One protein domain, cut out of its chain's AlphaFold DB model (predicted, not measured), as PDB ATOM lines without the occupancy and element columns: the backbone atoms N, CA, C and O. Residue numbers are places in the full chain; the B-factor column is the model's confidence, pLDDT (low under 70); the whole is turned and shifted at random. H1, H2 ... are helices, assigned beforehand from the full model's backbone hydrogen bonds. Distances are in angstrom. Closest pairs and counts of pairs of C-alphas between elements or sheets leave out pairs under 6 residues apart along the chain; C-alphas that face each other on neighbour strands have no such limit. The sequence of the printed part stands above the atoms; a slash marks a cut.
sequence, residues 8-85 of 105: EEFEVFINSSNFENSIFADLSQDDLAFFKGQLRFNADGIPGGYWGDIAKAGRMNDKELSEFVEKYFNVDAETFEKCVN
ATOM      1  N   GLU A   8     121.174 118.851  97.923       94.94
ATOM      2  CA  GLU A   8     121.050 117.641  97.119       94.94
ATOM      3  C   GLU A   8     119.625 117.481  96.574       94.94
ATOM      4  O   GLU A   8     119.438 117.168  95.402       94.94
ATOM      5  N   GLU A   9     118.603 117.762  97.384       95.56
ATOM      6  CA  GLU A   9     117.213 117.752  96.915       95.56
ATOM      7  C   GLU A   9     116.917 118.890  95.934       95.56
ATOM      8  O   GLU A   9     116.156 118.697  94.984       95.56
ATOM      9  N   PHE A  10     117.547 120.055  96.112       94.31
ATOM     10  CA  PHE A  10     117.467 121.137  95.134       94.31
ATOM     11  C   PHE A  10     118.106 120.740  93.791       94.31
ATOM     12  O   PHE A  10     117.535 121.021  92.740       94.31
ATOM     13  N   GLU A  11     119.230 120.013  93.800       93.62
ATOM     14  CA  GLU A  11     119.828 119.451  92.577       93.62
ATOM     15  C   GLU A  11     118.879 118.493  91.859       93.62
ATOM     16  O   GLU A  11     118.733 118.540  90.639       93.62
ATOM     17  N   VAL A  12     118.211 117.616  92.608       93.88
ATOM     18  CA  VAL A  12     117.212 116.708  92.032       93.88
ATOM     19  C   VAL A  12     116.059 117.507  91.431       93.88
ATOM     20  O   VAL A  12     115.598 117.189  90.335       93.88
ATOM     21  N   PHE A  13     115.618 118.566  92.111       93.00
ATOM     22  CA  PHE A  13     114.551 119.435  91.636       93.00
ATOM     23  C   PHE A  13     114.887 120.105  90.297       93.00
ATOM     24  O   PHE A  13     114.077 120.002  89.373       93.00
ATOM     25  N   ILE A  14     116.066 120.725  90.157       92.19
ATOM     26  CA  ILE A  14     116.453 121.432  88.920       92.19
ATOM     27  C   ILE A  14     116.668 120.495  87.724       92.19
ATOM     28  O   ILE A  14     116.601 120.929  86.581       92.19
ATOM     29  N   ASN A  15     116.882 119.202  87.978       91.50
ATOM     30  CA  ASN A  15     116.979 118.168  86.944       91.50
ATOM     31  C   ASN A  15     115.654 117.407  86.729       91.50
ATOM     32  O   ASN A  15     115.618 116.416  86.000       91.50
ATOM     33  N   SER A  16     114.565 117.828  87.382       90.69
ATOM     34  CA  SER A  16     113.249 117.187  87.285       90.69
ATOM     35  C   SER A  16     112.319 117.915  86.316       90.69
ATOM     36  O   SER A  16     112.484 119.099  86.036       90.69
ATOM     37  N   SER A  17     111.240 117.251  85.898       86.69
ATOM     38  CA  SER A  17     110.173 117.871  85.096       86.69
ATOM     39  C   SER A  17     109.445 119.024  85.805       86.69
ATOM     40  O   SER A  17     108.701 119.771  85.178       86.69
ATOM     41  N   ASN A  18     109.615 119.175  87.124       85.81
ATOM     42  CA  ASN A  18     109.032 120.296  87.861       85.81
ATOM     43  C   ASN A  18     109.829 121.591  87.683       85.81
ATOM     44  O   ASN A  18     109.273 122.657  87.942       85.81
ATOM     45  N   PHE A  19     111.085 121.503  87.233       89.19
ATOM     46  CA  PHE A  19     111.938 122.660  86.988       89.19
ATOM     47  C   PHE A  19     111.343 123.590  85.930       89.19
ATOM     48  O   PHE A  19     111.275 124.789  86.164       89.19
ATOM     49  N   GLU A  20     110.824 123.044  84.827       86.62
ATOM     50  CA  GLU A  20     110.222 123.825  83.730       86.62
ATOM     51  C   GLU A  20     108.995 124.640  84.163       86.62
ATOM     52  O   GLU A  20     108.644 125.625  83.526       86.62
ATOM     53  N   ASN A  21     108.346 124.243  85.261       82.88
ATOM     54  CA  ASN A  21     107.203 124.948  85.846       82.88
ATOM     55  C   ASN A  21     107.608 125.807  87.055       82.88
ATOM     56  O   ASN A  21     106.767 126.145  87.893       82.88
ATOM     57  N   SER A  22     108.902 126.080  87.199       86.19
ATOM     58  CA  SER A  22     109.479 126.814  88.315       86.19
ATOM     59  C   SER A  22     110.080 128.129  87.860       86.19
ATOM     60  O   SER A  22     110.519 128.277  86.726       86.19
ATOM     61  N   ILE A  23     110.197 129.046  88.807       82.38
ATOM     62  CA  ILE A  23     110.753 130.387  88.602       82.38
ATOM     63  C   ILE A  23     112.236 130.325  88.213       82.38
ATOM     64  O   ILE A  23     112.785 131.253  87.633       82.38
ATOM     65  N   PHE A  24     112.890 129.204  88.532       87.56
ATOM     66  CA  PHE A  24     114.287 128.962  88.218       87.56
ATOM     67  C   PHE A  24     114.515 128.630  86.738       87.56
ATOM     68  O   PHE A  24     115.647 128.749  86.280       87.56
ATOM     69  N   ALA A  25     113.472 128.236  85.995       87.50
ATOM     70  CA  ALA A  25     113.575 128.000  84.554       87.50
ATOM     71  C   ALA A  25     113.726 129.299  83.748       87.50
ATOM     72  O   ALA A  25     114.306 129.271  82.666       87.50
ATOM     73  N   ASP A  26     113.256 130.426  84.291       85.62
ATOM     74  CA  ASP A  26     113.379 131.746  83.664       85.62
ATOM     75  C   ASP A  26     114.727 132.427  83.963       85.62
ATOM     76  O   ASP A  26     115.050 133.466  83.381       85.62
ATOM     77  N   LEU A  27     115.531 131.853  84.865       85.31
ATOM     78  CA  LEU A  27     116.844 132.383  85.213       85.31
ATOM     79  C   LEU A  27     117.885 132.058  84.142       85.31
ATOM     80  O   LEU A  27     117.878 130.990  83.528       85.31
ATOM     81  N   SER A  28     118.856 132.960  83.983       87.31
ATOM     82  CA  SER A  28     120.068 132.625  83.242       87.31
ATOM     83  C   SER A  28     120.843 131.507  83.955       87.31
ATOM     84  O   SER A  28     120.708 131.303  85.166       87.31
ATOM     85  N   GLN A  29     121.692 130.784  83.219       88.56
ATOM     86  CA  GLN A  29     122.544 129.754  83.826       88.56
ATOM     87  C   GLN A  29     123.451 130.332  84.923       88.56
ATOM     88  O   GLN A  29     123.670 129.668  85.936       88.56
ATOM     89  N   ASP A  30     123.925 131.568  84.748       87.31
ATOM     90  CA  ASP A  30     124.781 132.254  85.717       87.31
ATOM     91  C   ASP A  30     124.008 132.627  86.989       87.31
ATOM     92  O   ASP A  30     124.498 132.383  88.093       87.31
ATOM     93  N   ASP A  31     122.776 133.130  86.859       84.25
ATOM     94  CA  ASP A  31     121.923 133.470  88.007       84.25
ATOM     95  C   ASP A  31     121.522 132.219  88.795       84.25
ATOM     96  O   ASP A  31     121.572 132.206  90.029       84.25
ATOM     97  N   LEU A  32     121.179 131.133  88.093       88.62
ATOM     98  CA  LEU A  32     120.866 129.852  88.723       88.62
ATOM     99  C   LEU A  32     122.086 129.274  89.452       88.62
ATOM    100  O   LEU A  32     121.967 128.806  90.588       88.62
ATOM    101  N   ALA A  33     123.268 129.329  88.832       88.38
ATOM    102  CA  ALA A  33     124.514 128.881  89.447       88.38
ATOM    103  C   ALA A  33     124.879 129.727  90.676       88.38
ATOM    104  O   ALA A  33     125.260 129.176  91.714       88.38
ATOM    105  N   PHE A  34     124.718 131.050  90.590       84.00
ATOM    106  CA  PHE A  34     124.924 131.961  91.709       84.00
ATOM    107  C   PHE A  34     123.977 131.633  92.864       84.00
ATOM    108  O   PHE A  34     124.432 131.410  93.991       84.00
ATOM    109  N   PHE A  35     122.677 131.519  92.586       85.38
ATOM    110  CA  PHE A  35     121.681 131.185  93.597       85.38
ATOM    111  C   PHE A  35     121.975 129.846  94.264       85.38
ATOM    112  O   PHE A  35     122.029 129.779  95.487       85.38
ATOM    113  N   LYS A  36     122.263 128.801  93.487       88.44
ATOM    114  CA  LYS A  36     122.677 127.485  93.997       88.44
ATOM    115  C   LYS A  36     123.908 127.571  94.911       88.44
ATOM    116  O   LYS A  36     123.994 126.871  95.927       88.44
ATOM    117  N   GLY A  37     124.862 128.439  94.578       86.25
ATOM    118  CA  GLY A  37     126.029 128.717  95.414       86.25
ATOM    119  C   GLY A  37     125.654 129.301  96.780       86.25
ATOM    120  O   GLY A  37     126.205 128.878  97.798       86.25
ATOM    121  N   GLN A  38     124.686 130.219  96.805       82.69
ATOM    122  CA  GLN A  38     124.256 130.941  98.008       82.69
ATOM    123  C   GLN A  38     123.134 130.260  98.800       82.69
ATOM    124  O   GLN A  38     122.959 130.570  99.985       82.69
ATOM    125  N   LEU A  39     122.383 129.361  98.158       87.25
ATOM    126  CA  LEU A  39     121.333 128.563  98.771       87.25
ATOM    127  C   LEU A  39     121.947 127.763  99.913       87.25
ATOM    128  O   LEU A  39     123.055 127.239  99.812       87.25
ATOM    129  N   ARG A  40     121.249 127.703 101.031       85.81
ATOM    130  CA  ARG A  40     121.721 127.077 102.260       85.81
ATOM    131  C   ARG A  40     120.512 126.643 103.076       85.81
ATOM    132  O   ARG A  40     119.435 127.191 102.882       85.81
ATOM    133  N   PHE A  41     120.683 125.682 103.971       85.00
ATOM    134  CA  PHE A  41     119.598 125.125 104.781       85.00
ATOM    135  C   PHE A  41     120.028 125.088 106.251       85.00
ATOM    136  O   PHE A  41     121.213 124.867 106.519       85.00
ATOM    137  N   ASN A  42     119.109 125.353 107.187       81.62
ATOM    138  CA  ASN A  42     119.379 125.158 108.618       81.62
ATOM    139  C   ASN A  42     119.204 123.682 109.019       81.62
ATOM    140  O   ASN A  42     118.943 122.820 108.179       81.62
ATOM    141  N   ALA A  43     119.350 123.397 110.316       81.38
ATOM    142  CA  ALA A  43     119.165 122.058 110.875       81.38
ATOM    143  C   ALA A  43     117.751 121.491 110.638       81.38
ATOM    144  O   ALA A  43     117.603 120.276 110.525       81.38
ATOM    145  N   ASP A  44     116.746 122.360 110.504       81.56
ATOM    146  CA  ASP A  44     115.342 122.009 110.263       81.56
ATOM    147  C   ASP A  44     114.979 121.969 108.764       81.56
ATOM    148  O   ASP A  44     113.822 121.764 108.390       81.56
ATOM    149  N   GLY A  45     115.957 122.165 107.873       83.94
ATOM    150  CA  GLY A  45     115.749 122.150 106.425       83.94
ATOM    151  C   GLY A  45     115.065 123.401 105.862       83.94
ATOM    152  O   GLY A  45     114.606 123.377 104.721       83.94
ATOM    153  N   ILE A  46     114.998 124.497 106.620       85.38
ATOM    154  CA  ILE A  46     114.477 125.790 106.159       85.38
ATOM    155  C   ILE A  46     115.511 126.434 105.226       85.38
ATOM    156  O   ILE A  46     116.684 126.564 105.609       85.38
ATOM    157  N   PRO A  47     115.120 126.860 104.011       85.19
ATOM    158  CA  PRO A  47     116.061 127.434 103.069       85.19
ATOM    159  C   PRO A  47     116.391 128.900 103.383       85.19
ATOM    160  O   PRO A  47     115.531 129.720 103.689       85.19
ATOM    161  N   GLY A  48     117.650 129.265 103.179       79.06
ATOM    162  CA  GLY A  48     118.132 130.639 103.110       79.06
ATOM    163  C   GLY A  48     118.867 130.886 101.793       79.06
ATOM    164  O   GLY A  48     119.472 129.976 101.232       79.06
ATOM    165  N   GLY A  49     118.847 132.122 101.300       79.00
ATOM    166  CA  GLY A  49     119.471 132.488 100.026       79.00
ATOM    167  C   GLY A  49     119.133 133.917  99.601       79.00
ATOM    168  O   GLY A  49     118.468 134.646 100.338       79.00
ATOM    169  N   TYR A  50     119.579 134.315  98.407       77.50
ATOM    170  CA  TYR A  50     119.266 135.622  97.805       77.50
ATOM    171  C   TYR A  50     117.942 135.565  97.037       77.50
ATOM    172  O   TYR A  50     117.887 135.733  95.823       77.50
ATOM    173  N   TRP A  51     116.857 135.292  97.759       81.00
ATOM    174  CA  TRP A  51     115.522 135.139  97.176       81.00
ATOM    175  C   TRP A  51     114.999 136.410  96.495       81.00
ATOM    176  O   TRP A  51     114.270 136.313  95.514       81.00
ATOM    177  N   GLY A  52     115.418 137.594  96.955       75.38
ATOM    178  CA  GLY A  52     115.054 138.866  96.325       75.38
ATOM    179  C   GLY A  52     115.649 139.043  94.925       75.38
ATOM    180  O   GLY A  52     114.983 139.578  94.042       75.38
ATOM    181  N   ASP A  53     116.872 138.562  94.691       73.56
ATOM    182  CA  ASP A  53     117.489 138.606  93.359       73.56
ATOM    183  C   ASP A  53     116.813 137.611  92.413       73.56
ATOM    184  O   ASP A  53     116.560 137.944  91.255       73.56
ATOM    185  N   ILE A  54     116.410 136.443  92.928       78.25
ATOM    186  CA  ILE A  54     115.593 135.484  92.176       78.25
ATOM    187  C   ILE A  54     114.233 136.070  91.816       78.25
ATOM    188  O   ILE A  54     113.815 135.956  90.669       78.25
ATOM    189  N   ALA A  55     113.561 136.737  92.754       78.69
ATOM    190  CA  ALA A  55     112.278 137.374  92.489       78.69
ATOM    191  C   ALA A  55     112.397 138.463  91.417       78.69
ATOM    192  O   ALA A  55     111.596 138.503  90.488       78.69
ATOM    193  N   LYS A  56     113.439 139.305  91.477       76.94
ATOM    194  CA  LYS A  56     113.708 140.318  90.443       76.94
ATOM    195  C   LYS A  56     113.994 139.685  89.081       76.94
ATOM    196  O   LYS A  56     113.433 140.130  88.081       76.94
ATOM    197  N   ALA A  57     114.848 138.663  89.038       75.75
ATOM    198  CA  ALA A  57     115.234 137.988  87.801       75.75
ATOM    199  C   ALA A  57     114.051 137.232  87.167       75.75
ATOM    200  O   ALA A  57     113.784 137.398  85.978       75.75
ATOM    201  N   GLY A  58     113.281 136.505  87.980       73.88
ATOM    202  CA  GLY A  58     112.044 135.819  87.593       73.88
ATOM    203  C   GLY A  58     110.821 136.736  87.452       73.88
ATOM    204  O   GLY A  58     109.735 136.252  87.154       73.88
ATOM    205  N   ARG A  59     110.976 138.055  87.652       79.25
ATOM    206  CA  ARG A  59     109.908 139.076  87.568       79.25
ATOM    207  C   ARG A  59     108.685 138.782  88.445       79.25
ATOM    208  O   ARG A  59     107.556 139.066  88.049       79.25
ATOM    209  N   MET A  60     108.920 138.245  89.633       76.25
ATOM    210  CA  MET A  60     107.885 137.912  90.603       76.25
ATOM    211  C   MET A  60     107.637 139.060  91.570       76.25
ATOM    212  O   MET A  60     108.557 139.789  91.946       76.25
ATOM    213  N   ASN A  61     106.396 139.173  92.026       81.81
ATOM    214  CA  ASN A  61     106.096 139.930  93.236       81.81
ATOM    215  C   ASN A  61     106.316 139.074  94.501       81.81
ATOM    216  O   ASN A  61     106.469 137.854  94.427       81.81
ATOM    217  N   ASP A  62     106.300 139.721  95.667       76.69
ATOM    218  CA  ASP A  62     106.548 139.071  96.964       76.69
ATOM    219  C   ASP A  62     105.615 137.895  97.233       76.69
ATOM    220  O   ASP A  62     106.057 136.843  97.683       76.69
ATOM    221  N   LYS A  63     104.333 138.044  96.895       82.00
ATOM    222  CA  LYS A  63     103.337 136.999  97.115       82.00
ATOM    223  C   LYS A  63     103.636 135.765  96.267       82.00
ATOM    224  O   LYS A  63     103.592 134.651  96.777       82.00
ATOM    225  N   GLU A  64     103.949 135.953  94.988       84.69
ATOM    226  CA  GLU A  64     104.285 134.839  94.097       84.69
ATOM    227  C   GLU A  64     105.554 134.121  94.577       84.69
ATOM    228  O   GLU A  64     105.632 132.892  94.515       84.69
ATOM    229  N   LEU A  65     106.547 134.871  95.070       84.50
ATOM    230  CA  LEU A  65     107.769 134.302  95.637       84.50
ATOM    231  C   LEU A  65     107.463 133.476  96.892       84.50
ATOM    232  O   LEU A  65     107.910 132.333  96.978       84.50
ATOM    233  N   SER A  66     106.683 134.020  97.830       83.94
ATOM    234  CA  SER A  66     106.252 133.311  99.039       83.94
ATOM    235  C   SER A  66     105.505 132.024  98.698       83.94
ATOM    236  O   SER A  66     105.854 130.963  99.211       83.94
ATOM    237  N   GLU A  67     104.539 132.079  97.776       87.00
ATOM    238  CA  GLU A  67     103.778 130.909  97.321       87.00
ATOM    239  C   GLU A  67     104.682 129.862  96.656       87.00
ATOM    240  O   GLU A  67     104.508 128.655  96.850       87.00
ATOM    241  N   PHE A  68     105.673 130.299  95.875       87.69
ATOM    242  CA  PHE A  68     106.646 129.406  95.259       87.69
ATOM    243  C   PHE A  68     107.508 128.700  96.307       87.69
ATOM    244  O   PHE A  68     107.651 127.471  96.272       87.69
ATOM    245  N   VAL A  69     108.091 129.458  97.235       87.56
ATOM    246  CA  VAL A  69     108.969 128.886  98.253       87.56
ATOM    247  C   VAL A  69     108.171 127.985  99.182       87.56
ATOM    248  O   VAL A  69     108.598 126.854  99.409       87.56
ATOM    249  N   GLU A  70     106.971 128.399  99.589       89.31
ATOM    250  CA  GLU A  70     106.052 127.542 100.329       89.31
ATOM    251  C   GLU A  70     105.772 126.260  99.562       89.31
ATOM    252  O   GLU A  70     105.822 125.186 100.146       89.31
ATOM    253  N   LYS A  71     105.508 126.313  98.253       90.12
ATOM    254  CA  LYS A  71     105.178 125.129  97.450       90.12
ATOM    255  C   LYS A  71     106.321 124.116  97.388       90.12
ATOM    256  O   LYS A  71     106.048 122.916  97.531       90.12
ATOM    257  N   TYR A  72     107.559 124.563  97.192       90.94
ATOM    258  CA  TYR A  72     108.687 123.677  96.884       90.94
ATOM    259  C   TYR A  72     109.652 123.433  98.046       90.94
ATOM    260  O   TYR A  72     110.293 122.386  98.064       90.94
ATOM    261  N   PHE A  73     109.731 124.321  99.032       91.50
ATOM    262  CA  PHE A  73     110.692 124.243 100.132       91.50
ATOM    263  C   PHE A  73     110.014 124.046 101.488       91.50
ATOM    264  O   PHE A  73     108.808 124.234 101.640       91.50
ATOM    265  N   ASN A  74     110.792 123.617 102.482       89.81
ATOM    266  CA  ASN A  74     110.298 123.364 103.833       89.81
ATOM    267  C   ASN A  74     110.217 124.648 104.674       89.81
ATOM    268  O   ASN A  74     110.945 124.811 105.647       89.81
ATOM    269  N   VAL A  75     109.364 125.581 104.259       85.50
ATOM    270  CA  VAL A  75     109.059 126.818 104.989       85.50
ATOM    271  C   VAL A  75     107.677 127.305 104.567       85.50
ATOM    272  O   VAL A  75     107.345 127.229 103.389       85.50
ATOM    273  N   ASP A  76     106.849 127.752 105.505       85.56
ATOM    274  CA  ASP A  76     105.559 128.365 105.174       85.56
ATOM    275  C   ASP A  76     105.731 129.829 104.726       85.56
ATOM    276  O   ASP A  76     106.768 130.447 104.979       85.56
ATOM    277  N   ALA A  77     104.726 130.392 104.049       78.62
ATOM    278  CA  ALA A  77     104.785 131.763 103.539       78.62
ATOM    279  C   ALA A  77     104.967 132.814 104.650       78.62
ATOM    280  O   ALA A  77     105.709 133.771 104.459       78.62
ATOM    281  N   GLU A  78     104.351 132.629 105.823       79.25
ATOM    282  CA  GLU A  78     104.438 133.585 106.935       79.25
ATOM    283  C   GLU A  78     105.862 133.635 107.514       79.25
ATOM    284  O   GLU A  78     106.421 134.711 107.746       79.25
ATOM    285  N   THR A  79     106.467 132.470 107.721       76.31
ATOM    286  CA  THR A  79     107.855 132.304 108.147       76.31
ATOM    287  C   THR A  79     108.790 132.836 107.067       76.31
ATOM    288  O   THR A  79     109.691 133.619 107.360       76.31
ATOM    289  N   PHE A  80     108.557 132.498 105.800       77.19
ATOM    290  CA  PHE A  80     109.363 132.999 104.694       77.19
ATOM    291  C   PHE A  80     109.343 134.533 104.625       77.19
ATOM    292  O   PHE A  80     110.403 135.147 104.611       77.19
ATOM    293  N   GLU A  81     108.179 135.175 104.693       70.50
ATOM    294  CA  GLU A  81     108.050 136.640 104.652       70.50
ATOM    295  C   GLU A  81     108.732 137.335 105.836       70.50
ATOM    296  O   GLU A  81     109.365 138.380 105.672       70.50
ATOM    297  N   LYS A  82     108.655 136.749 107.037       66.44
ATOM    298  CA  LYS A  82     109.312 137.300 108.232       66.44
ATOM    299  C   LYS A  82     110.832 137.161 108.177       66.44
ATOM    300  O   LYS A  82     111.547 138.093 108.553       66.44
ATOM    301  N   CYS A  83     111.325 136.007 107.734       59.06
ATOM    302  CA  CYS A  83     112.748 135.668 107.786       59.06
ATOM    303  C   CYS A  83     113.495 136.062 106.489       59.06
ATOM    304  O   CYS A  83     114.723 136.157 106.491       59.06
ATOM    305  N   VAL A  84     112.785 136.351 105.390       56.34
ATOM    306  CA  VAL A  84     113.332 136.784 104.088       56.34
ATOM    307  C   VAL A  84     113.035 138.265 103.857       56.34
ATOM    308  O   VAL A  84     112.446 138.685 102.869       56.34
ATOM    309  N   ASN A  85     113.523 139.107 104.766       46.22
ATOM    310  CA  ASN A  85     113.730 140.510 104.428       46.22
ATOM    311  C   ASN A  85     114.923 140.601 103.469       46.22
ATOM    312  O   ASN A  85     116.074 140.494 103.887       46.22
TER     313      ASN A  85
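AT A GLANCE: This is residues 8 to 85 of the 105 residues of an uncharacterized protein of SAR86 cluster bacterium (UniProt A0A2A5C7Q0). What shape is this? Six short helices are set at differing angles round the middle of a rounded body: H3 and H4 run side by side, opposite ways, H6 packs crosswise on H5, about perpendicular to it, and H1 lies far out. Between H3 and H4 the long loop of residues 39 to 50 folds back on itself. What is it made of? The printed part has 78 residues, all helix by class, with H1 to H6 in chain order and no named strand. It is compact, with a radius of gyration of the C-alphas of 11.6 A and spans of 28 by 27 by 21 A.

IN THESE COORDINATES: Where do the helices lie? H1 is residues 8 to 14, from C-alpha 8 at (121.050, 117.641, 97.119), H2 23 to 26, and H3 29 to 38, 14.3 A long. Which follow? H4 is 51 to 57, H5 62 to 72, 15.5 A long, and H6 77 to 83, ending at C-alpha 83 at (112.748, 135.668, 107.786).

HOW THE PARTS SIT: Where is H1? It touches no helix; it is close to but not clearly touching H2, with the closest C-alphas, Ile 14 and Phe 24, 7.9 A apart. What is near H4? H3 is close but not clearly touching, at a shallow tilt of 8 degrees, opposite ways; the closest C-alphas, Phe 35 and Ile 54, are 7.6 A apart. H2 and H5 each only just touch H4, with 3 pairs of C-alphas within 8 A; the closest are Asp 26 and Ala 57, 7.7 A, and Ala 55 and Leu 65, 6.3 A. And H6? It touches H5, the closest C-alphas being Ser 66 and Ala 77, 5.0 A, only just about perpendicular at 72 degrees. Are the backbones helical? In H1, H3, H4, H5 and H6 every O i to N i+4 pair is within hydrogen-bond range; H2 is too short for such a pair.

THE WHOLE: How large is it? The two C-alphas farthest apart, Ala 43 and Arg 59, are 30.3 A apart, and the printed part has no cut. Where is it long or uncertain? The link H3 to H4 is long, 12 residues, with residues 40 to 41 paired antiparallel with 47 to 48. Residues 82 to 85, of which 82 to 83 belong to H6, have pLDDT under 70.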